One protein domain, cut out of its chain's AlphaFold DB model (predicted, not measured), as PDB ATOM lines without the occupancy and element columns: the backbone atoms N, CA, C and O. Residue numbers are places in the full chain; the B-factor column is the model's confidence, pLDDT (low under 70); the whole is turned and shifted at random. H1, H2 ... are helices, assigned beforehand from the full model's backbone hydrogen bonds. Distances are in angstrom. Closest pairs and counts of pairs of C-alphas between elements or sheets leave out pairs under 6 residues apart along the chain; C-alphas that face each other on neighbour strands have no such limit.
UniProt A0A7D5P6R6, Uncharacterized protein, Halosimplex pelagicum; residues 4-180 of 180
ATOM      1  N   LYS A   4     -19.775  55.087  -0.393       62.53
ATOM      2  CA  LYS A   4     -18.613  55.391  -1.242       62.53
ATOM      3  C   LYS A   4     -17.512  56.147  -0.487       62.53
ATOM      4  O   LYS A   4     -16.336  55.875  -0.697       62.53
ATOM      5  N   GLU A   5     -17.889  57.026   0.442       68.31
ATOM      6  CA  GLU A   5     -16.941  57.800   1.253       68.31
ATOM      7  C   GLU A   5     -16.206  56.918   2.276       68.31
ATOM      8  O   GLU A   5     -15.035  57.160   2.556       68.31
ATOM      9  N   TYR A   6     -16.851  55.875   2.819       65.12
ATOM     10  CA  TYR A   6     -16.191  54.917   3.719       65.12
ATOM     11  C   TYR A   6     -15.155  54.065   2.992       65.12
ATOM     12  O   TYR A   6     -14.055  53.864   3.508       65.12
ATOM     13  N   VAL A   7     -15.501  53.591   1.794       63.62
ATOM     14  CA  VAL A   7     -14.586  52.817   0.953       63.62
ATOM     15  C   VAL A   7     -13.382  53.677   0.571       63.62
ATOM     16  O   VAL A   7     -12.247  53.280   0.821       63.62
ATOM     17  N   GLU A   8     -13.607  54.892   0.071       67.31
ATOM     18  CA  GLU A   8     -12.522  55.810  -0.297       67.31
ATOM     19  C   GLU A   8     -11.625  56.173   0.902       67.31
ATOM     20  O   GLU A   8     -10.397  56.175   0.793       67.31
ATOM     21  N   LEU A   9     -12.212  56.424   2.077       69.75
ATOM     22  CA  LEU A   9     -11.447  56.703   3.292       69.75
ATOM     23  C   LEU A   9     -10.594  55.502   3.718       69.75
ATOM     24  O   LEU A   9      -9.423  55.677   4.057       69.75
ATOM     25  N   SER A  10     -11.162  54.291   3.704       66.06
ATOM     26  CA  SER A  10     -10.435  53.067   4.067       66.06
ATOM     27  C   SER A  10      -9.219  52.837   3.170       66.06
ATOM     28  O   SER A  10      -8.150  52.481   3.665       66.06
ATOM     29  N   TRP A  11      -9.340  53.179   1.886       65.38
ATOM     30  CA  TRP A  11      -8.254  53.113   0.919       65.38
ATOM     31  C   TRP A  11      -7.159  54.126   1.164       65.38
ATOM     32  O   TRP A  11      -5.998  53.749   1.249       65.38
ATOM     33  N   ARG A  12      -7.514  55.394   1.372       70.50
ATOM     34  CA  ARG A  12      -6.511  56.415   1.703       70.50
ATOM     35  C   ARG A  12      -5.719  56.038   2.953       70.50
ATOM     36  O   ARG A  12      -4.524  56.308   3.029       70.50
ATOM     37  N   ILE A  13      -6.374  55.399   3.924       71.56
ATOM     38  CA  ILE A  13      -5.715  54.875   5.123       71.56
ATOM     39  C   ILE A  13      -4.822  53.678   4.779       71.56
ATOM     40  O   ILE A  13      -3.699  53.620   5.271       71.56
ATOM     41  N   PHE A  14      -5.286  52.745   3.945       70.56
ATOM     42  CA  PHE A  14      -4.500  51.594   3.502       70.56
ATOM     43  C   PHE A  14      -3.250  52.016   2.714       70.56
ATOM     44  O   PHE A  14      -2.155  51.543   3.017       70.56
ATOM     45  N   ASP A  15      -3.375  52.953   1.780       73.38
ATOM     46  CA  ASP A  15      -2.264  53.468   0.975       73.38
ATOM     47  C   ASP A  15      -1.273  54.245   1.836       73.38
ATOM     48  O   ASP A  15      -0.065  54.018   1.768       73.38
ATOM     49  N   ALA A  16      -1.768  55.113   2.724       76.31
ATOM     50  CA  ALA A  16      -0.912  55.814   3.673       76.31
ATOM     51  C   ALA A  16      -0.194  54.838   4.621       76.31
ATOM     52  O   ALA A  16       0.987  55.024   4.931       76.31
ATOM     53  N   ALA A  17      -0.874  53.782   5.076       75.12
ATOM     54  CA  ALA A  17      -0.281  52.735   5.905       75.12
ATOM     55  C   ALA A  17       0.790  51.946   5.139       75.12
ATOM     56  O   ALA A  17       1.853  51.679   5.688       75.12
ATOM     57  N   THR A  18       0.542  51.638   3.870       75.06
ATOM     58  CA  THR A  18       1.470  50.941   2.970       75.06
ATOM     59  C   THR A  18       2.721  51.784   2.736       75.06
ATOM     60  O   THR A  18       3.823  51.347   3.058       75.06
ATOM     61  N   LEU A  19       2.556  53.038   2.304       80.25
ATOM     62  CA  LEU A  19       3.663  53.962   2.056       80.25
ATOM     63  C   LEU A  19       4.490  54.212   3.326       80.25
ATOM     64  O   LEU A  19       5.722  54.188   3.305       80.25
ATOM     65  N   SER A  20       3.822  54.434   4.461       80.94
ATOM     66  CA  SER A  20       4.518  54.630   5.736       80.94
ATOM     67  C   SER A  20       5.248  53.367   6.194       80.94
ATOM     68  O   SER A  20       6.371  53.471   6.689       80.94
ATOM     69  N   ALA A  21       4.667  52.183   5.995       82.31
ATOM     70  CA  ALA A  21       5.307  50.912   6.308       82.31
ATOM     71  C   ALA A  21       6.504  50.617   5.394       82.31
ATOM     72  O   ALA A  21       7.502  50.096   5.885       82.31
ATOM     73  N   GLU A  22       6.470  51.003   4.118       83.75
ATOM     74  CA  GLU A  22       7.630  50.905   3.227       83.75
ATOM     75  C   GLU A  22       8.764  51.823   3.673       83.75
ATOM     76  O   GLU A  22       9.892  51.366   3.866       83.75
ATOM     77  N   ILE A  23       8.471  53.107   3.907       86.00
ATOM     78  CA  ILE A  23       9.480  54.086   4.335       86.00
ATOM     79  C   ILE A  23      10.102  53.659   5.669       86.00
ATOM     80  O   ILE A  23      11.328  53.610   5.809       86.00
ATOM     81  N   MET A  24       9.268  53.306   6.650       86.12
ATOM     82  CA  MET A  24       9.731  52.846   7.961       86.12
ATOM     83  C   MET A  24      10.425  51.482   7.881       86.12
ATOM     84  O   MET A  24      11.380  51.241   8.621       86.12
ATOM     85  N   GLY A  25       9.984  50.604   6.979       87.75
ATOM     86  CA  GLY A  25      10.598  49.309   6.706       87.75
ATOM     87  C   GLY A  25      12.026  49.471   6.199       87.75
ATOM     88  O   GLY A  25      12.958  48.931   6.800       87.75
ATOM     89  N   TRP A  26      12.221  50.300   5.172       91.12
ATOM     90  CA  TRP A  26      13.542  50.638   4.640       91.12
ATOM     91  C   TRP A  26      14.429  51.321   5.678       91.12
ATOM     92  O   TRP A  26      15.576  50.911   5.867       91.12
ATOM     93  N   ALA A  27      13.903  52.305   6.412       90.06
ATOM     94  CA  ALA A  27      14.642  52.960   7.489       90.06
ATOM     95  C   ALA A  27      15.080  51.952   8.567       90.06
ATOM     96  O   ALA A  27      16.237  51.957   8.997       90.06
ATOM     97  N   GLY A  28      14.186  51.042   8.964       88.00
ATOM     98  CA  GLY A  28      14.463  49.981   9.927       88.00
ATOM     99  C   GLY A  28      15.537  49.003   9.447       88.00
ATOM    100  O   GLY A  28      16.432  48.654  10.217       88.00
ATOM    101  N   VAL A  29      15.509  48.610   8.170       92.31
ATOM    102  CA  VAL A  29      16.533  47.742   7.569       92.31
ATOM    103  C   VAL A  29      17.887  48.444   7.508       92.31
ATOM    104  O   VAL A  29      18.888  47.856   7.918       92.31
ATOM    105  N   LEU A  30      17.943  49.699   7.055       93.31
ATOM    106  CA  LEU A  30      19.196  50.449   6.920       93.31
ATOM    107  C   LEU A  30      19.837  50.728   8.283       93.31
ATOM    108  O   LEU A  30      20.974  50.321   8.539       93.31
ATOM    109  N   ILE A  31      19.088  51.359   9.190       92.81
ATOM    110  CA  ILE A  31      19.565  51.688  10.540       92.81
ATOM    111  C   ILE A  31      19.861  50.400  11.319       92.81
ATOM    112  O   ILE A  31      20.857  50.316  12.040       92.81
ATOM    113  N   GLY A  32      19.023  49.375  11.151       90.25
ATOM    114  CA  GLY A  32      19.162  48.083  11.809       90.25
ATOM    115  C   GLY A  32      20.422  47.358  11.360       90.25
ATOM    116  O   GLY A  32      21.161  46.866  12.207       90.25
ATOM    117  N   SER A  33      20.720  47.356  10.059       90.38
ATOM    118  CA  SER A  33      21.921  46.728   9.495       90.38
ATOM    119  C   SER A  33      23.192  47.401  10.001       90.38
ATOM    120  O   SER A  33      24.068  46.736  10.559       90.38
ATOM    121  N   VAL A  34      23.271  48.730   9.875       92.56
ATOM    122  CA  VAL A  34      24.432  49.513  10.326       92.56
ATOM    123  C   VAL A  34      24.633  49.337  11.830       92.56
ATOM    124  O   VAL A  34      25.718  48.979  12.292       92.56
ATOM    125  N   GLY A  35      23.565  49.506  12.610       87.44
ATOM    126  CA  GLY A  35      23.616  49.353  14.055       87.44
ATOM    127  C   GLY A  35      23.962  47.931  14.497       87.44
ATOM    128  O   GLY A  35      24.718  47.762  15.451       87.44
ATOM    129  N   PHE A  36      23.485  46.896  13.802       88.44
ATOM    130  CA  PHE A  36      23.791  45.496  14.110       88.44
ATOM    131  C   PHE A  36      25.282  45.187  13.942       88.44
ATOM    132  O   PHE A  36      25.876  44.541  14.809       88.44
ATOM    133  N   VAL A  37      25.899  45.697  12.870       89.81
ATOM    134  CA  VAL A  37      27.335  45.527  12.604       89.81
ATOM    135  C   VAL A  37      28.183  46.270  13.639       89.81
ATOM    136  O   VAL A  37      29.152  45.703  14.145       89.81
ATOM    137  N   LEU A  38      27.800  47.499  13.996       91.00
ATOM    138  CA  LEU A  38      28.571  48.357  14.904       91.00
ATOM    139  C   LEU A  38      28.420  47.993  16.392       91.00
ATOM    140  O   LEU A  38      29.286  48.316  17.199       91.00
ATOM    141  N   SER A  39      27.341  47.315  16.782       89.00
ATOM    142  CA  SER A  39      27.007  47.057  18.194       89.00
ATOM    143  C   SER A  39      27.492  45.713  18.745       89.00
ATOM    144  O   SER A  39      27.041  45.302  19.812       89.00
ATOM    145  N   LYS A  40      28.416  45.015  18.068       84.56
ATOM    146  CA  LYS A  40      28.893  43.675  18.484       84.56
ATOM    147  C   LYS A  40      29.437  43.613  19.919       84.56
ATOM    148  O   LYS A  40      29.360  42.561  20.545       84.56
ATOM    149  N   SER A  41      29.966  44.719  20.436       86.38
ATOM    150  CA  SER A  41      30.515  44.829  21.792       86.38
ATOM    151  C   SER A  41      29.464  45.059  22.886       86.38
ATOM    152  O   SER A  41      29.759  44.819  24.054       86.38
ATOM    153  N   ASP A  42      28.240  45.478  22.541       89.06
ATOM    154  CA  ASP A  42      27.151  45.734  23.493       89.06
ATOM    155  C   ASP A  42      25.941  44.826  23.190       89.06
ATOM    156  O   ASP A  42      25.128  45.122  22.305       89.06
ATOM    157  N   PRO A  43      25.744  43.742  23.968       85.19
ATOM    158  CA  PRO A  43      24.646  42.801  23.767       85.19
ATOM    159  C   PRO A  43      23.242  43.410  23.900       85.19
ATOM    160  O   PRO A  43      22.264  42.819  23.427       85.19
ATOM    161  N   ALA A  44      23.082  44.531  24.608       85.38
ATOM    162  CA  ALA A  44      21.797  45.207  24.741       85.38
ATOM    163  C   ALA A  44      21.477  46.019  23.480       85.38
ATOM    164  O   ALA A  44      20.391  45.853  22.915       85.38
ATOM    165  N   ARG A  45      22.430  46.824  22.990       86.31
ATOM    166  CA  ARG A  45      22.287  47.551  21.714       86.31
ATOM    167  C   ARG A  45      22.151  46.598  20.531       86.31
ATOM    168  O   ARG A  45      21.263  46.793  19.704       86.31
ATOM    169  N   HIS A  46      22.929  45.519  20.510       87.94
ATOM    170  CA  HIS A  46      22.890  44.520  19.444       87.94
ATOM    171  C   HIS A  46      21.509  43.888  19.260       87.94
ATOM    172  O   HIS A  46      21.016  43.762  18.141       87.94
ATOM    173  N   ARG A  47      20.824  43.565  20.363       86.50
ATOM    174  CA  ARG A  47      19.449  43.040  20.316       86.50
ATOM    175  C   ARG A  47      18.430  44.054  19.812       86.50
ATOM    176  O   ARG A  47      17.511  43.667  19.099       86.50
ATOM    177  N   ARG A  48      18.581  45.337  20.150       87.12
ATOM    178  CA  ARG A  48      17.679  46.396  19.665       87.12
ATOM    179  C   ARG A  48      17.809  46.590  18.156       87.12
ATOM    180  O   ARG A  48      16.795  46.580  17.469       87.12
ATOM    181  N   PHE A  49      19.035  46.685  17.640       89.75
ATOM    182  CA  PHE A  49      19.269  46.818  16.197       89.75
ATOM    183  C   PHE A  49      18.866  45.570  15.417       89.75
ATOM    184  O   PHE A  49      18.302  45.683  14.336       89.75
ATOM    185  N   ARG A  50      19.057  44.384  16.003       89.12
ATOM    186  CA  ARG A  50      18.512  43.135  15.466       89.12
ATOM    187  C   ARG A  50      16.981  43.174  15.362       89.12
ATOM    188  O   ARG A  50      16.433  42.752  14.351       89.12
ATOM    189  N   GLY A  51      16.294  43.664  16.393       86.06
ATOM    190  CA  GLY A  51      14.842  43.857  16.368       86.06
ATOM    191  C   GLY A  51      14.389  44.852  15.305       86.06
ATOM    192  O   GLY A  51      13.440  44.568  14.583       86.06
ATOM    193  N   LEU A  52      15.098  45.975  15.175       89.56
ATOM    194  CA  LEU A  52      14.827  46.989  14.156       89.56
ATOM    195  C   LEU A  52      14.992  46.426  12.736       89.56
ATOM    196  O   LEU A  52      14.122  46.621  11.896       89.56
ATOM    197  N   LEU A  53      16.071  45.670  12.503       91.25
ATOM    198  CA  LEU A  53      16.352  45.004  11.235       91.25
ATOM    199  C   LEU A  53      15.244  44.010  10.867       91.25
ATOM    200  O   LEU A  53      14.678  44.095   9.784       91.25
ATOM    201  N   PHE A  54      14.926  43.074  11.767       91.81
ATOM    202  CA  PHE A  54      13.923  42.048  11.478       91.81
ATOM    203  C   PHE A  54      12.508  42.621  11.397       91.81
ATOM    204  O   PHE A  54      11.745  42.189  10.542       91.81
ATOM    205  N   GLY A  55      12.161  43.596  12.241       88.06
ATOM    206  CA  GLY A  55      10.879  44.294  12.165       88.06
ATOM    207  C   GLY A  55      10.735  45.082  10.861       88.06
ATOM    208  O   GLY A  55       9.722  44.949  10.186       88.06
ATOM    209  N   GLY A  56      11.771  45.828  10.461       87.19
ATOM    210  CA  GLY A  56      11.781  46.563   9.194       87.19
ATOM    211  C   GLY A  56      11.693  45.639   7.978       87.19
ATOM    212  O   GLY A  56      10.871  45.860   7.096       87.19
ATOM    213  N   ALA A  57      12.462  44.545   7.968       90.88
ATOM    214  CA  ALA A  57      12.390  43.543   6.907       90.88
ATOM    215  C   ALA A  57      11.008  42.872   6.843       90.88
ATOM    216  O   ALA A  57      10.466  42.679   5.760       90.88
ATOM    217  N   ALA A  58      10.409  42.555   7.995       89.38
ATOM    218  CA  ALA A  58       9.060  42.002   8.059       89.38
ATOM    219  C   ALA A  58       7.999  42.979   7.540       89.38
ATOM    220  O   ALA A  58       7.048  42.529   6.912       89.38
ATOM    221  N   ALA A  59       8.168  44.286   7.767       87.12
ATOM    222  CA  ALA A  59       7.275  45.307   7.221       87.12
ATOM    223  C   ALA A  59       7.317  45.324   5.695       87.12
ATOM    224  O   ALA A  59       6.267  45.241   5.068       87.12
ATOM    225  N   LEU A  60       8.518  45.321   5.109       87.94
ATOM    226  CA  LEU A  60       8.677  45.257   3.655       87.94
ATOM    227  C   LEU A  60       8.079  43.970   3.081       87.94
ATOM    228  O   LEU A  60       7.328  44.026   2.118       87.94
ATOM    229  N   VAL A  61       8.356  42.816   3.696       89.12
ATOM    230  CA  VAL A  61       7.784  41.538   3.246       89.12
ATOM    231  C   VAL A  61       6.260  41.558   3.322       89.12
ATOM    232  O   VAL A  61       5.612  41.134   2.374       89.12
ATOM    233  N   ALA A  62       5.684  42.043   4.422       84.50
ATOM    234  CA  ALA A  62       4.238  42.073   4.609       84.50
ATOM    235  C   ALA A  62       3.552  42.975   3.575       84.50
ATOM    236  O   ALA A  62       2.587  42.551   2.944       84.50
ATOM    237  N   VAL A  63       4.087  44.179   3.366       82.50
ATOM    238  CA  VAL A  63       3.522  45.149   2.426       82.50
ATOM    239  C   VAL A  63       3.679  44.684   0.980       82.50
ATOM    240  O   VAL A  63       2.692  44.653   0.254       82.50
ATOM    241  N   LEU A  64       4.873  44.236   0.578       82.56
ATOM    242  CA  LEU A  64       5.109  43.739  -0.780       82.56
ATOM    243  C   LEU A  64       4.285  42.483  -1.079       82.56
ATOM    244  O   LEU A  64       3.791  42.321  -2.190       82.56
ATOM    245  N   PHE A  65       4.120  41.594  -0.096       81.12
ATOM    246  CA  PHE A  65       3.303  40.396  -0.260       81.12
ATOM    247  C   PHE A  65       1.825  40.744  -0.433       81.12
ATOM    248  O   PHE A  65       1.208  40.312  -1.402       81.12
ATOM    249  N   VAL A  66       1.251  41.529   0.484       75.88
ATOM    250  CA  VAL A  66      -0.168  41.902   0.418       75.88
ATOM    251  C   VAL A  66      -0.441  42.744  -0.830       75.88
ATOM    252  O   VAL A  66      -1.370  42.433  -1.569       75.88
ATOM    253  N   GLY A  67       0.404  43.739  -1.113       71.06
ATOM    254  CA  GLY A  67       0.309  44.578  -2.308       71.06
ATOM    255  C   GLY A  67       0.407  43.772  -3.602       71.06
ATOM    256  O   GLY A  67      -0.494  43.842  -4.431       71.06
ATOM    257  N   GLY A  68       1.430  42.921  -3.742       70.50
ATOM    258  CA  GLY A  68       1.616  42.102  -4.942       70.50
ATOM    259  C   GLY A  68       0.499  41.078  -5.158       70.50
ATOM    260  O   GLY A  68       0.088  40.836  -6.293       70.50
ATOM    261  N   VAL A  69      -0.050  40.494  -4.088       71.75
ATOM    262  CA  VAL A  69      -1.211  39.599  -4.198       71.75
ATOM    263  C   VAL A  69      -2.454  40.367  -4.630       71.75
ATOM    264  O   VAL A  69      -3.211  39.880  -5.468       71.75
ATOM    265  N   TYR A  70      -2.671  41.560  -4.080       70.56
ATOM    266  CA  TYR A  70      -3.810  42.392  -4.450       70.56
ATOM    267  C   TYR A  70      -3.728  42.805  -5.917       70.56
ATOM    268  O   TYR A  70      -4.697  42.607  -6.640       70.56
ATOM    269  N   GLU A  71      -2.560  43.254  -6.374       67.00
ATOM    270  CA  GLU A  71      -2.304  43.588  -7.777       67.00
ATOM    271  C   GLU A  71      -2.499  42.380  -8.708       67.00
ATOM    272  O   GLU A  71      -3.121  42.493  -9.762       67.00
ATOM    273  N   SER A  72      -2.040  41.193  -8.298       65.62
ATOM    274  CA  SER A  72      -2.219  39.961  -9.078       65.62
ATOM    275  C   SER A  72      -3.694  39.570  -9.208       65.62
ATOM    276  O   SER A  72      -4.145  39.197 -10.289       65.62
ATOM    277  N   VAL A  73      -4.462  39.657  -8.116       66.88
ATOM    278  CA  VAL A  73      -5.909  39.389  -8.119       66.88
ATOM    279  C   VAL A  73      -6.634  40.386  -9.018       66.88
ATOM    280  O   VAL A  73      -7.436  39.984  -9.860       66.88
ATOM    281  N   THR A  74      -6.302  41.668  -8.884       63.69
ATOM    282  CA  THR A  74      -6.791  42.744  -9.743       63.69
ATOM    283  C   THR A  74      -6.561  42.424 -11.213       63.69
ATOM    284  O   THR A  74      -7.513  42.423 -11.989       63.69
ATOM    285  N   TYR A  75      -5.326  42.079 -11.583       63.28
ATOM    286  CA  TYR A  75      -4.970  41.737 -12.954       63.28
ATOM    287  C   TYR A  75      -5.805  40.577 -13.501       63.28
ATOM    288  O   TYR A  75      -6.296  40.644 -14.624       63.28
ATOM    289  N   VAL A  76      -6.018  39.529 -12.703       64.75
ATOM    290  CA  VAL A  76      -6.845  38.380 -13.099       64.75
ATOM    291  C   VAL A  76      -8.308  38.778 -13.331       64.75
ATOM    292  O   VAL A  76      -8.961  38.209 -14.204       64.75
ATOM    293  N   MET A  77      -8.834  39.739 -12.571       61.25
ATOM    294  CA  MET A  77     -10.235  40.161 -12.679       61.25
ATOM    295  C   MET A  77     -10.473  41.202 -13.779       61.25
ATOM    296  O   MET A  77     -11.520  41.161 -14.419       61.25
ATOM    297  N   THR A  78      -9.532  42.123 -14.018       59.50
ATOM    298  CA  THR A  78      -9.723  43.268 -14.932       59.50
ATOM    299  C   THR A  78      -8.842  43.231 -16.183       59.50
ATOM    300  O   THR A  78      -9.083  43.991 -17.119       59.50
ATOM    301  N   GLY A  79      -7.825  42.366 -16.233       56.59
ATOM    302  CA  GLY A  79      -6.888  42.244 -17.355       56.59
ATOM    303  C   GLY A  79      -5.889  43.400 -17.495       56.59
ATOM    304  O   GLY A  79      -5.158  43.452 -18.483       56.59
ATOM    305  N   GLN A  80      -5.842  44.332 -16.538       54.38
ATOM    306  CA  GLN A  80      -4.992  45.524 -16.577       54.38
ATOM    307  C   GLN A  80      -3.991  45.542 -15.410       54.38
ATOM    308  O   GLN A  80      -4.337  45.215 -14.277       54.38
ATOM    309  N   THR A  81      -2.753  45.960 -15.689       50.41
ATOM    310  CA  THR A  81      -1.686  46.223 -14.702       50.41
ATOM    311  C   THR A  81      -1.104  47.610 -14.934       50.41
ATOM    312  O   THR A  81      -0.817  47.961 -16.077       50.41
ATOM    313  N   GLY A  82      -0.891  48.374 -13.860       44.03
ATOM    314  CA  GLY A  82      -0.104  49.615 -13.883       44.03
ATOM    315  C   GLY A  82      -0.870  50.943 -13.933       44.03
ATOM    316  O   GLY A  82      -0.275  51.958 -13.598       44.03
ATOM    317  N   GLU A  83      -2.166  50.966 -14.270       43.31
ATOM    318  CA  GLU A  83      -2.991  52.202 -14.308       43.31
ATOM    319  C   GLU A  83      -4.435  51.988 -13.815       43.31
ATOM    320  O   GLU A  83      -5.343  52.765 -14.105       43.31
ATOM    321  N   VAL A  84      -4.674  50.917 -13.055       40.94
ATOM    322  CA  VAL A  84      -5.989  50.648 -12.469       40.94
ATOM    323  C   VAL A  84      -6.021  51.278 -11.091       40.94
ATOM    324  O   VAL A  84      -5.368  50.787 -10.168       40.94
ATOM    325  N   ASP A  85      -6.797  52.352 -10.957       42.47
ATOM    326  CA  ASP A  85      -7.229  52.870  -9.664       42.47
ATOM    327  C   ASP A  85      -7.726  51.669  -8.842       42.47
ATOM    328  O   ASP A  85      -8.696  51.010  -9.233       42.47
ATOM    329  N   HIS A  86      -7.009  51.296  -7.773       43.78
ATOM    330  CA  HIS A  86      -7.254  50.079  -6.975       43.78
ATOM    331  C   HIS A  86      -8.731  49.942  -6.530       43.78
ATOM    332  O   HIS A  86      -9.210  48.843  -6.243       43.78
ATOM    333  N   ALA A  87      -9.481  51.048  -6.577       40.16
ATOM    334  CA  ALA A  87     -10.931  51.145  -6.484       40.16
ATOM    335  C   ALA A  87     -11.734  50.212  -7.427       40.16
ATOM    336  O   ALA A  87     -12.712  49.622  -6.976       40.16
ATOM    337  N   THR A  88     -11.341  50.030  -8.696       43.09
ATOM    338  CA  THR A  88     -12.126  49.261  -9.705       43.09
ATOM    339  C   THR A  88     -11.844  47.763  -9.723       43.09
ATOM    340  O   THR A  88     -12.545  46.995 -10.377       43.09
ATOM    341  N   SER A  89     -10.810  47.332  -9.016       43.66
ATOM    342  CA  SER A  89     -10.379  45.937  -9.014       43.66
ATOM    343  C   SER A  89     -10.622  45.227  -7.693       43.66
ATOM    344  O   SER A  89     -10.704  44.002  -7.648       43.66
ATOM    345  N   MET A  90     -10.824  45.996  -6.625       45.91
ATOM    346  CA  MET A  90     -11.297  45.465  -5.355       45.91
ATOM    347  C   MET A  90     -12.826  45.400  -5.250       45.91
ATOM    348  O   MET A  90     -13.358  44.680  -4.409       45.91
ATOM    349  N   TYR A  91     -13.523  46.097  -6.144       46.91
ATOM    350  CA  TYR A  91     -14.922  45.858  -6.452       46.91
ATOM    351  C   TYR A  91     -15.018  45.639  -7.945       46.91
ATOM    352  O   TYR A  91     -14.872  46.600  -8.698       46.91
ATOM    353  N   PRO A  92     -15.337  44.429  -8.413       41.41
ATOM    354  CA  PRO A  92     -15.913  44.346  -9.726       41.41
ATOM    355  C   PRO A  92     -17.294  44.974  -9.522       41.41
ATOM    356  O   PRO A  92     -18.199  44.353  -8.970       41.41
ATOM    357  N   GLU A  93     -17.477  46.232  -9.917       40.28
ATOM    358  CA  GLU A  93     -18.827  46.787 -10.077       40.28
ATOM    359  C   GLU A  93     -19.654  45.869 -11.013       40.28
ATOM    360  O   GLU A  93     -20.868  45.744 -10.871       40.28
ATOM    361  N   LEU A  94     -18.958  45.097 -11.859       42.69
ATOM    362  CA  LEU A  94     -19.433  43.921 -12.593       42.69
ATOM    363  C   LEU A  94     -19.972  42.770 -11.706       42.69
ATOM    364  O   LEU A  94     -20.959  42.149 -12.075       42.69
ATOM    365  N   PHE A  95     -19.394  42.478 -10.535       40.31
ATOM    366  CA  PHE A  95     -19.862  41.423  -9.612       40.31
ATOM    367  C   PHE A  95     -21.143  41.834  -8.888       40.31
ATOM    368  O   PHE A  95     -22.055  41.026  -8.752       40.31
ATOM    369  N   LEU A  96     -21.232  43.096  -8.451       43.28
ATOM    370  CA  LEU A  96     -22.441  43.637  -7.820       43.28
ATOM    371  C   LEU A  96     -23.622  43.681  -8.801       43.28
ATOM    372  O   LEU A  96     -24.754  43.447  -8.395       43.28
ATOM    373  N   GLN A  97     -23.364  43.901 -10.095       44.88
ATOM    374  CA  GLN A  97     -24.399  43.812 -11.133       44.88
ATOM    375  C   GLN A  97     -24.876  42.373 -11.398       44.88
ATOM    376  O   GLN A  97     -26.039  42.179 -11.751       44.88
ATOM    377  N   VAL A  98     -24.011  41.365 -11.216       44.31
ATOM    378  CA  VAL A  98     -24.362  39.940 -11.386       44.31
ATOM    379  C   VAL A  98     -25.123  39.398 -10.168       44.31
ATOM    380  O   VAL A  98     -26.069  38.629 -10.326       44.31
ATOM    381  N   PHE A  99     -24.769  39.833  -8.958       44.62
ATOM    382  CA  PHE A  99     -25.462  39.482  -7.715       44.62
ATOM    383  C   PHE A  99     -26.538  40.522  -7.363       44.62
ATOM    384  O   PHE A  99     -26.514  41.103  -6.286       44.62
ATOM    385  N   ASN A 100     -27.504  40.770  -8.252       40.88
ATOM    386  CA  ASN A 100     -28.674  41.598  -7.927       40.88
ATOM    387  C   ASN A 100     -29.607  40.856  -6.939       40.88
ATOM    388  O   ASN A 100     -30.423  40.029  -7.346       40.88
ATOM    389  N   GLY A 101     -29.486  41.146  -5.639       50.41
ATOM    390  CA  GLY A 101     -30.375  40.667  -4.567       50.41
ATOM    391  C   GLY A 101     -29.941  41.162  -3.179       50.41
ATOM    392  O   GLY A 101     -28.817  41.631  -3.042       50.41
ATOM    393  N   ASP A 102     -30.783  41.016  -2.145       50.41
ATOM    394  CA  ASP A 102     -30.567  41.490  -0.749       50.41
ATOM    395  C   ASP A 102     -29.217  41.077  -0.104       50.41
ATOM    396  O   ASP A 102     -28.806  41.615   0.920       50.41
ATOM    397  N   VAL A 103     -28.496  40.120  -0.699       49.47
ATOM    398  CA  VAL A 103     -27.158  39.674  -0.268       49.47
ATOM    399  C   VAL A 103     -26.043  40.630  -0.745       49.47
ATOM    400  O   VAL A 103     -24.961  40.660  -0.155       49.47
ATOM    401  N   ALA A 104     -26.304  41.451  -1.769       52.38
ATOM    402  CA  ALA A 104     -25.367  42.409  -2.364       52.38
ATOM    403  C   ALA A 104     -24.921  43.508  -1.395       52.38
ATOM    404  O   ALA A 104     -23.800  43.994  -1.510       52.38
ATOM    405  N   ASP A 105     -25.750  43.850  -0.405       54.38
ATOM    406  CA  ASP A 105     -25.433  44.874   0.597       54.38
ATOM    407  C   ASP A 105     -24.396  44.398   1.635       54.38
ATOM    408  O   ASP A 105     -23.739  45.211   2.288       54.38
ATOM    409  N   VAL A 106     -24.189  43.080   1.772       58.41
ATOM    410  CA  VAL A 106     -23.261  42.488   2.757       58.41
ATOM    411  C   VAL A 106     -21.843  42.321   2.194       58.41
ATOM    412  O   VAL A 106     -20.864  42.435   2.936       58.41
ATOM    413  N   LEU A 107     -21.714  42.099   0.883       61.03
ATOM    414  CA  LEU A 107     -20.428  41.961   0.181       61.03
ATOM    415  C   LEU A 107     -19.486  43.165   0.389       61.03
ATOM    416  O   LEU A 107     -18.308  42.961   0.688       61.03
ATOM    417  N   PRO A 108     -19.977  44.412   0.325       59.44
ATOM    418  CA  PRO A 108     -19.201  45.590   0.668       59.44
ATOM    419  C   PRO A 108     -18.585  45.619   2.065       59.44
ATOM    420  O   PRO A 108     -17.422  45.983   2.259       59.44
ATOM    421  N   LEU A 109     -19.380  45.230   3.062       63.44
ATOM    422  CA  LEU A 109     -18.945  45.174   4.453       63.44
ATOM    423  C   LEU A 109     -17.856  44.117   4.644       63.44
ATOM    424  O   LEU A 109     -16.896  44.368   5.371       63.44
ATOM    425  N   ALA A 110     -17.967  42.975   3.959       66.00
ATOM    426  CA  ALA A 110     -16.934  41.943   3.965       66.00
ATOM    427  C   ALA A 110     -15.603  42.472   3.404       66.00
ATOM    428  O   ALA A 110     -14.576  42.343   4.070       66.00
ATOM    429  N   GLY A 111     -15.636  43.191   2.275       66.12
ATOM    430  CA  GLY A 111     -14.440  43.781   1.668       66.12
ATOM    431  C   GLY A 111     -13.723  44.780   2.585       66.12
ATOM    432  O   GLY A 111     -12.499  44.720   2.728       66.12
ATOM    433  N   ILE A 112     -14.465  45.659   3.269       66.56
ATOM    434  CA  ILE A 112     -13.890  46.610   4.241       66.56
ATOM    435  C   ILE A 112     -13.285  45.865   5.439       66.56
ATOM    436  O   ILE A 112     -12.157  46.150   5.848       66.56
ATOM    437  N   LEU A 113     -14.003  44.885   5.998       70.56
ATOM    438  CA  LEU A 113     -13.508  44.081   7.121       70.56
ATOM    439  C   LEU A 113     -12.249  43.293   6.745       70.56
ATOM    440  O   LEU A 113     -11.335  43.186   7.563       70.56
ATOM    441  N   SER A 114     -12.164  42.821   5.502       75.00
ATOM    442  CA  SER A 114     -10.979  42.179   4.940       75.00
ATOM    443  C   SER A 114      -9.768  43.105   4.936       75.00
ATOM    444  O   SER A 114      -8.702  42.737   5.428       75.00
ATOM    445  N   GLN A 115      -9.921  44.343   4.450       71.06
ATOM    446  CA  GLN A 115      -8.831  45.328   4.444       71.06
ATOM    447  C   GLN A 115      -8.352  45.639   5.857       71.06
ATOM    448  O   GLN A 115      -7.152  45.656   6.123       71.06
ATOM    449  N   VAL A 116      -9.290  45.859   6.778       77.81
ATOM    450  CA  VAL A 116      -8.966  46.128   8.179       77.81
ATOM    451  C   VAL A 116      -8.238  44.928   8.789       77.81
ATOM    452  O   VAL A 116      -7.228  45.111   9.470       77.81
ATOM    453  N   ALA A 117      -8.678  43.703   8.491       81.88
ATOM    454  CA  ALA A 117      -7.992  42.486   8.909       81.88
ATOM    455  C   ALA A 117      -6.571  42.398   8.333       81.88
ATOM    456  O   ALA A 117      -5.651  42.056   9.072       81.88
ATOM    457  N   ALA A 118      -6.357  42.771   7.068       79.38
ATOM    458  CA  ALA A 118      -5.024  42.834   6.474       79.38
ATOM    459  C   ALA A 118      -4.133  43.872   7.171       79.38
ATOM    460  O   ALA A 118      -3.010  43.543   7.540       79.38
ATOM    461  N   ILE A 119      -4.626  45.091   7.421       81.25
ATOM    462  CA  ILE A 119      -3.861  46.146   8.114       81.25
ATOM    463  C   ILE A 119      -3.472  45.689   9.522       81.25
ATOM    464  O   ILE A 119      -2.305  45.775   9.908       81.25
ATOM    465  N   ILE A 120      -4.435  45.166  10.285       85.62
ATOM    466  CA  ILE A 120      -4.188  44.647  11.635       85.62
ATOM    467  C   ILE A 120      -3.224  43.460  11.572       85.62
ATOM    468  O   ILE A 120      -2.315  43.364  12.397       85.62
ATOM    469  N   GLY A 121      -3.385  42.577  10.586       86.44
ATOM    470  CA  GLY A 121      -2.537  41.414  10.365       86.44
ATOM    471  C   GLY A 121      -1.086  41.791  10.077       86.44
ATOM    472  O   GLY A 121      -0.179  41.276  10.734       86.44
ATOM    473  N   MET A 122      -0.870  42.746   9.169       87.31
ATOM    474  CA  MET A 122       0.445  43.304   8.850       87.31
ATOM    475  C   MET A 122       1.063  43.969  10.081       87.31
ATOM    476  O   MET A 122       2.184  43.637  10.461       87.31
ATOM    477  N   ALA A 123       0.323  44.845  10.766       86.69
ATOM    478  CA  ALA A 123       0.813  45.529  11.959       86.69
ATOM    479  C   ALA A 123       1.198  44.540  13.073       86.69
ATOM    480  O   ALA A 123       2.276  44.650  13.665       86.69
ATOM    481  N   ALA A 124       0.352  43.537  13.329       87.88
ATOM    482  CA  ALA A 124       0.616  42.487  14.304       87.88
ATOM    483  C   ALA A 124       1.845  41.659  13.912       87.88
ATOM    484  O   ALA A 124       2.721  41.437  14.746       87.88
ATOM    485  N   PHE A 125       1.958  41.248  12.650       89.81
ATOM    486  CA  PHE A 125       3.105  40.489  12.158       89.81
ATOM    487  C   PHE A 125       4.414  41.265  12.323       89.81
ATOM    488  O   PHE A 125       5.349  40.764  12.948       89.81
ATOM    489  N   VAL A 126       4.460  42.513  11.854       88.62
ATOM    490  CA  VAL A 126       5.634  43.392  11.955       88.62
ATOM    491  C   VAL A 126       6.036  43.612  13.409       88.62
ATOM    492  O   VAL A 126       7.200  43.423  13.774       88.62
ATOM    493  N   PHE A 127       5.069  43.949  14.266       87.31
ATOM    494  CA  PHE A 127       5.307  44.132  15.694       87.31
ATOM    495  C   PHE A 127       5.815  42.844  16.354       87.31
ATOM    496  O   PHE A 127       6.780  42.867  17.122       87.31
ATOM    497  N   GLY A 128       5.200  41.708  16.027       87.94
ATOM    498  CA  GLY A 128       5.584  40.394  16.519       87.94
ATOM    499  C   GLY A 128       7.015  40.026  16.131       87.94
ATOM    500  O   GLY A 128       7.786  39.605  16.996       87.94
ATOM    501  N   VAL A 129       7.407  40.235  14.870       89.12
ATOM    502  CA  VAL A 129       8.769  39.958  14.386       89.12
ATOM    503  C   VAL A 129       9.790  40.908  15.015       89.12
ATOM    504  O   VAL A 129      10.847  40.457  15.465       89.12
ATOM    505  N   GLY A 130       9.467  42.198  15.133       86.44
ATOM    506  CA  GLY A 130      10.318  43.167  15.826       86.44
ATOM    507  C   GLY A 130      10.557  42.774  17.288       86.44
ATOM    508  O   GLY A 130      11.703  42.693  17.741       86.44
ATOM    509  N   LEU A 131       9.490  42.431  18.017       88.44
ATOM    510  CA  LEU A 131       9.569  41.972  19.407       88.44
ATOM    511  C   LEU A 131      10.344  40.650  19.529       88.44
ATOM    512  O   LEU A 131      11.167  40.478  20.434       88.44
ATOM    513  N   TRP A 132      10.135  39.718  18.600       89.69
ATOM    514  CA  TRP A 132      10.894  38.472  18.520       89.69
ATOM    515  C   TRP A 132      12.397  38.727  18.330       89.69
ATOM    516  O   TRP A 132      13.214  38.104  19.005       89.69
ATOM    517  N   GLY A 133      12.775  39.706  17.505       83.81
ATOM    518  CA  GLY A 133      14.174  40.072  17.275       83.81
ATOM    519  C   GLY A 133      14.903  40.639  18.503       83.81
ATOM    520  O   GLY A 133      16.118  40.460  18.614       83.81
ATOM    521  N   VAL A 134      14.183  41.266  19.445       87.62
ATOM    522  CA  VAL A 134      14.760  41.850  20.678       87.62
ATOM    523  C   VAL A 134      14.756  40.869  21.861       87.62
ATOM    524  O   VAL A 134      15.588  40.968  22.770       87.62
ATOM    525  N   THR A 135      13.821  39.919  21.892       86.06
ATOM    526  CA  THR A 135      13.588  39.063  23.066       86.06
ATOM    527  C   THR A 135      14.611  37.926  23.211       86.06
ATOM    528  O   THR A 135      15.204  37.428  22.257       86.06
ATOM    529  N   LYS A 136      14.866  37.497  24.459       83.19
ATOM    530  CA  LYS A 136      15.712  36.321  24.746       83.19
ATOM    531  C   LYS A 136      14.940  35.032  24.445       83.19
ATOM    532  O   LYS A 136      13.776  34.924  24.812       83.19
ATOM    533  N   ARG A 137      15.624  34.002  23.931       74.12
ATOM    534  CA  ARG A 137      15.022  32.710  23.530       74.12
ATOM    535  C   ARG A 137      14.193  32.017  24.627       74.12
ATOM    536  O   ARG A 137      13.172  31.421  24.318       74.12
ATOM    537  N   ARG A 138      14.607  32.122  25.898       78.31
ATOM    538  CA  ARG A 138      13.902  31.547  27.068       78.31
ATOM    539  C   ARG A 138      12.908  32.507  27.745       78.31
ATOM    540  O   ARG A 138      12.390  32.194  28.807       78.31
ATOM    541  N   SER A 139      12.677  33.694  27.185       83.88
ATOM    542  CA  SER A 139      11.758  34.680  27.764       83.88
ATOM    543  C   SER A 139      10.305  34.346  27.431       83.88
ATOM    544  O   SER A 139      10.000  33.985  26.297       83.88
ATOM    545  N   VAL A 140       9.390  34.581  28.374       79.94
ATOM    546  CA  VAL A 140       7.933  34.516  28.140       79.94
ATOM    547  C   VAL A 140       7.516  35.436  26.984       79.94
ATOM    548  O   VAL A 140       6.611  35.112  26.215       79.94
ATOM    549  N   PHE A 141       8.223  36.555  26.800       82.25
ATOM    550  CA  PHE A 141       7.981  37.483  25.694       82.25
ATOM    551  C   PHE A 141       8.303  36.891  24.313       82.25
ATOM    552  O   PHE A 141       7.670  37.298  23.348       82.25
ATOM    553  N   ASN A 142       9.207  35.906  24.216       83.88
ATOM    554  CA  ASN A 142       9.497  35.203  22.958       83.88
ATOM    555  C   ASN A 142       8.334  34.278  22.548       83.88
ATOM    556  O   ASN A 142       7.961  34.208  21.383       83.88
ATOM    557  N   GLY A 143       7.701  33.603  23.514       83.81
ATOM    558  CA  GLY A 143       6.494  32.816  23.238       83.81
ATOM    559  C   GLY A 143       5.303  33.701  22.858       83.81
ATOM    560  O   GLY A 143       4.535  33.369  21.957       83.81
ATOM    561  N   LYS A 144       5.161  34.864  23.512       87.12
ATOM    562  CA  LYS A 144       4.118  35.843  23.167       87.12
ATOM    563  C   LYS A 144       4.334  36.453  21.782       87.12
ATOM    564  O   LYS A 144       3.369  36.544  21.033       87.12
ATOM    565  N   SER A 145       5.566  36.815  21.420       87.75
ATOM    566  CA  SER A 145       5.856  37.365  20.091       87.75
ATOM    567  C   SER A 145       5.525  36.368  18.983       87.75
ATOM    568  O   SER A 145       4.869  36.745  18.021       87.75
ATOM    569  N   GLN A 146       5.856  35.083  19.153       88.00
ATOM    570  CA  GLN A 146       5.476  34.033  18.203       88.00
ATOM    571  C   GLN A 146       3.960  33.933  18.008       88.00
ATOM    572  O   GLN A 146       3.495  33.845  16.879       88.00
ATOM    573  N   ARG A 147       3.171  34.001  19.087       89.75
ATOM    574  CA  ARG A 147       1.701  33.994  18.978       89.75
ATOM    575  C   ARG A 147       1.171  35.205  18.211       89.75
ATOM    576  O   ARG A 147       0.257  35.046  17.413       89.75
ATOM    577  N   ILE A 148       1.756  36.383  18.428       90.62
ATOM    578  CA  ILE A 148       1.396  37.601  17.689       90.62
ATOM    579  C   ILE A 148       1.751  37.448  16.201       90.62
ATOM    580  O   ILE A 148       0.926  37.776  15.356       90.62
ATOM    581  N   ILE A 149       2.928  36.896  15.878       91.12
ATOM    582  CA  ILE A 149       3.347  36.611  14.495       91.12
ATOM    583  C   ILE A 149       2.333  35.692  13.808       91.12
ATOM    584  O   ILE A 149       1.859  36.016  12.723       91.12
ATOM    585  N   TYR A 150       1.967  34.574  14.444       91.75
ATOM    586  CA  TYR A 150       0.996  33.639  13.874       91.75
ATOM    587  C   TYR A 150      -0.401  34.249  13.738       91.75
ATOM    588  O   TYR A 150      -1.056  34.019  12.728       91.75
ATOM    589  N   GLY A 151      -0.840  35.059  14.707       90.00
ATOM    590  CA  GLY A 151      -2.103  35.794  14.611       90.00
ATOM    591  C   GLY A 151      -2.108  36.787  13.446       90.00
ATOM    592  O   GLY A 151      -3.069  36.829  12.684       90.00
ATOM    593  N   GLY A 152      -1.010  37.525  13.258       88.38
ATOM    594  CA  GLY A 152      -0.846  38.438  12.128       88.38
ATOM    595  C   GLY A 152      -0.867  37.717  10.780       88.38
ATOM    596  O   GLY A 152      -1.604  38.113   9.882       88.38
ATOM    597  N   LEU A 153      -0.125  36.607  10.663       90.06
ATOM    598  CA  LEU A 153      -0.131  35.752   9.469       90.06
ATOM    599  C   LEU A 153      -1.520  35.184   9.169       90.06
ATOM    600  O   LEU A 153      -1.923  35.176   8.012       90.06
ATOM    601  N   ALA A 154      -2.258  34.741  10.188       89.94
ATOM    602  CA  ALA A 154      -3.609  34.220  10.011       89.94
ATOM    603  C   ALA A 154      -4.569  35.290   9.473       89.94
ATOM    604  O   ALA A 154      -5.321  35.011   8.545       89.94
ATOM    605  N   LEU A 155      -4.508  36.519   9.999       87.94
ATOM    606  CA  LEU A 155      -5.335  37.631   9.519       87.94
ATOM    607  C   LEU A 155      -4.989  38.036   8.081       87.94
ATOM    608  O   LEU A 155      -5.890  38.233   7.267       87.94
ATOM    609  N   MET A 156      -3.696  38.096   7.744       85.50
ATOM    610  CA  MET A 156      -3.263  38.342   6.365       85.50
ATOM    611  C   MET A 156      -3.722  37.221   5.425       85.50
ATOM    612  O   MET A 156      -4.240  37.502   4.350       85.50
ATOM    613  N   ALA A 157      -3.592  35.955   5.836       85.00
ATOM    614  CA  ALA A 157      -4.027  34.803   5.048       85.00
ATOM    615  C   ALA A 157      -5.549  34.762   4.857       85.00
ATOM    616  O   ALA A 157      -6.005  34.418   3.773       85.00
ATOM    617  N   MET A 158      -6.332  35.134   5.874       83.69
ATOM    618  CA  MET A 158      -7.788  35.258   5.755       83.69
ATOM    619  C   MET A 158      -8.167  36.326   4.730       83.69
ATOM    620  O   MET A 158      -8.965  36.047   3.839       83.69
ATOM    621  N   SER A 159      -7.553  37.509   4.810       81.25
ATOM    622  CA  SER A 159      -7.853  38.595   3.872       81.25
ATOM    623  C   SER A 159      -7.432  38.263   2.437       81.25
ATOM    624  O   SER A 159      -8.202  38.436   1.495       81.25
ATOM    625  N   VAL A 160      -6.233  37.705   2.255       78.81
ATOM    626  CA  VAL A 160      -5.764  37.237   0.945       78.81
ATOM    627  C   VAL A 160      -6.635  36.092   0.411       78.81
ATOM    628  O   VAL A 160      -6.959  36.064  -0.775       78.81
ATOM    629  N   GLY A 161      -7.034  35.157   1.275       78.62
ATOM    630  CA  GLY A 161      -7.837  33.992   0.908       78.62
ATOM    631  C   GLY A 161      -9.212  34.368   0.363       78.62
ATOM    632  O   GLY A 161      -9.635  33.807  -0.644       78.62
ATOM    633  N   GLU A 162      -9.875  35.355   0.966       74.38
ATOM    634  CA  GLU A 162     -11.126  35.916   0.444       74.38
ATOM    635  C   GLU A 162     -10.960  36.425  -0.993       74.38
ATOM    636  O   GLU A 162     -11.759  36.094  -1.868       74.38
ATOM    637  N   ARG A 163      -9.885  37.170  -1.265       70.38
ATOM    638  CA  ARG A 163      -9.634  37.742  -2.594       70.38
ATOM    639  C   ARG A 163      -9.330  36.689  -3.649       70.38
ATOM    640  O   ARG A 163      -9.819  36.784  -4.772       70.38
ATOM    641  N   LEU A 164      -8.559  35.665  -3.291       71.56
ATOM    642  CA  LEU A 164      -8.289  34.538  -4.183       71.56
ATOM    643  C   LEU A 164      -9.562  33.739  -4.486       71.56
ATOM    644  O   LEU A 164      -9.771  33.336  -5.630       71.56
ATOM    645  N   LEU A 165     -10.433  33.542  -3.491       74.75
ATOM    646  CA  LEU A 165     -11.734  32.902  -3.690       74.75
ATOM    647  C   LEU A 165     -12.640  33.733  -4.603       74.75
ATOM    648  O   LEU A 165     -13.263  33.169  -5.501       74.75
ATOM    649  N   ALA A 166     -12.676  35.056  -4.426       68.31
ATOM    650  CA  ALA A 166     -13.444  35.956  -5.283       68.31
ATOM    651  C   ALA A 166     -12.960  35.912  -6.744       68.31
ATOM    652  O   ALA A 166     -13.771  35.767  -7.660       68.31
ATOM    653  N   ALA A 167     -11.643  35.948  -6.969       65.62
ATOM    654  CA  ALA A 167     -11.060  35.796  -8.302       65.62
ATOM    655  C   ALA A 167     -11.366  34.421  -8.921       65.62
ATOM    656  O   ALA A 167     -11.744  34.334 -10.088       65.62
ATOM    657  N   GLY A 168     -11.254  33.344  -8.137       69.12
ATOM    658  CA  GLY A 168     -11.594  31.993  -8.586       69.12
ATOM    659  C   GLY A 168     -13.068  31.856  -8.975       69.12
ATOM    660  O   GLY A 168     -13.378  31.285 -10.020       69.12
ATOM    661  N   ALA A 169     -13.974  32.429  -8.180       69.44
ATOM    662  CA  ALA A 169     -15.401  32.470  -8.488       69.44
ATOM    663  C   ALA A 169     -15.685  33.265  -9.772       69.44
ATOM    664  O   ALA A 169     -16.461  32.806 -10.607       69.44
ATOM    665  N   HIS A 170     -15.017  34.406  -9.969       63.44
ATOM    666  CA  HIS A 170     -15.124  35.195 -11.198       63.44
ATOM    667  C   HIS A 170     -14.726  34.387 -12.437       63.44
ATOM    668  O   HIS A 170     -15.483  34.324 -13.407       63.44
ATOM    669  N   ILE A 171     -13.575  33.709 -12.382       68.94
ATOM    670  CA  ILE A 171     -13.116  32.838 -13.467       68.94
ATOM    671  C   ILE A 171     -14.154  31.744 -13.739       68.94
ATOM    672  O   ILE A 171     -14.561  31.558 -14.885       68.94
ATOM    673  N   LEU A 172     -14.635  31.055 -12.703       69.81
ATOM    674  CA  LEU A 172     -15.612  29.976 -12.847       69.81
ATOM    675  C   LEU A 172     -16.908  30.452 -13.525       69.81
ATOM    676  O   LEU A 172     -17.380  29.809 -14.460       69.81
ATOM    677  N   ILE A 173     -17.456  31.591 -13.090       68.12
ATOM    678  CA  ILE A 173     -18.665  32.184 -13.678       68.12
ATOM    679  C   ILE A 173     -18.418  32.547 -15.144       68.12
ATOM    680  O   ILE A 173     -19.247  32.222 -15.992       68.12
ATOM    681  N   SER A 174     -17.274  33.162 -15.461       65.88
ATOM    682  CA  SER A 174     -16.941  33.533 -16.841       65.88
ATOM    683  C   SER A 174     -16.860  32.316 -17.772       65.88
ATOM    684  O   SER A 174     -17.401  32.356 -18.873       65.88
ATOM    685  N   TYR A 175     -16.290  31.197 -17.311       69.00
ATOM    686  CA  TYR A 175     -16.255  29.952 -18.084       69.00
ATOM    687  C   TYR A 175     -17.646  29.348 -18.301       69.00
ATOM    688  O   TYR A 175     -17.919  28.830 -19.381       69.00
ATOM    689  N   ILE A 176     -18.529  29.417 -17.300       66.31
ATOM    690  CA  ILE A 176     -19.905  28.912 -17.414       66.31
ATOM    691  C   ILE A 176     -20.725  29.781 -18.379       66.31
ATOM    692  O   ILE A 176     -21.445  29.239 -19.210       66.31
ATOM    693  N   ALA A 177     -20.580  31.108 -18.313       60.03
ATOM    694  CA  ALA A 177     -21.325  32.053 -19.148       60.03
ATOM    695  C   ALA A 177     -20.908  32.041 -20.631       60.03
ATOM    696  O   ALA A 177     -21.716  32.368 -21.490       60.03
ATOM    697  N   ILE A 178     -19.663  31.665 -20.942       55.00
ATOM    698  CA  ILE A 178     -19.176  31.503 -22.326       55.00
ATOM    699  C   ILE A 178     -19.593  30.137 -22.915       55.00
ATOM    700  O   ILE A 178     -19.588  29.953 -24.129       55.00
ATOM    701  N   GLY A 179     -19.950  29.170 -22.063       50.34
ATOM    702  CA  GLY A 179     -20.380  27.826 -22.463       50.34
ATOM    703  C   GLY A 179     -21.863  27.689 -22.834       50.34
ATOM    704  O   GLY A 179     -22.275  26.588 -23.201       50.34
ATOM    705  N   THR A 180     -22.652  28.763 -22.730       45.31
ATOM    706  CA  THR A 180     -24.070  28.856 -23.141       45.31
ATOM    707  C   THR A 180     -24.231  29.806 -24.311       45.31
ATOM    708  O   THR A 180     -24.981  29.456 -25.248       45.31
TER     709      THR A 180
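This is residues 4 to 180 of the 180 residues of an uncharacterized protein of Halosimplex pelagicum (UniProt A0A7D5P6R6). H6, the longest helix, and H5 form one hairpin, which packs on another, H1 with H2, in a rod-shaped up-and-down bundle, each helix running against the one before; short H3 and H4 lie near one end. The printed part has 177 residues, six named helices, H1 to H6, no named strand: all helix. It is loose, radius of gyration of the C-alphas 19.8 A, spanning 72 by 33 by 33 A.

H6, residues 140 to 178, forms a hairpin with H5, residues 106 to 134, as does H1, residues 4 to 38, with H2, residues 43 to 78. H2 and H5 touch, closest C-alphas Gly 55 and Gly 130, 3.9 A. In these four every O i to N i+4 pair is within hydrogen-bond range.

H6 runs 57.4 A, from C-alpha 140 at (7.933, 34.516, 28.140) to C-alpha 178 at (-19.176, 31.503, -22.326). H3 is residues 87 to 90, H4 93 to 98.

The printed part has no cut; pLDDT is under 70 in residues 4 to 11, 71 to 112 and 166 to 180.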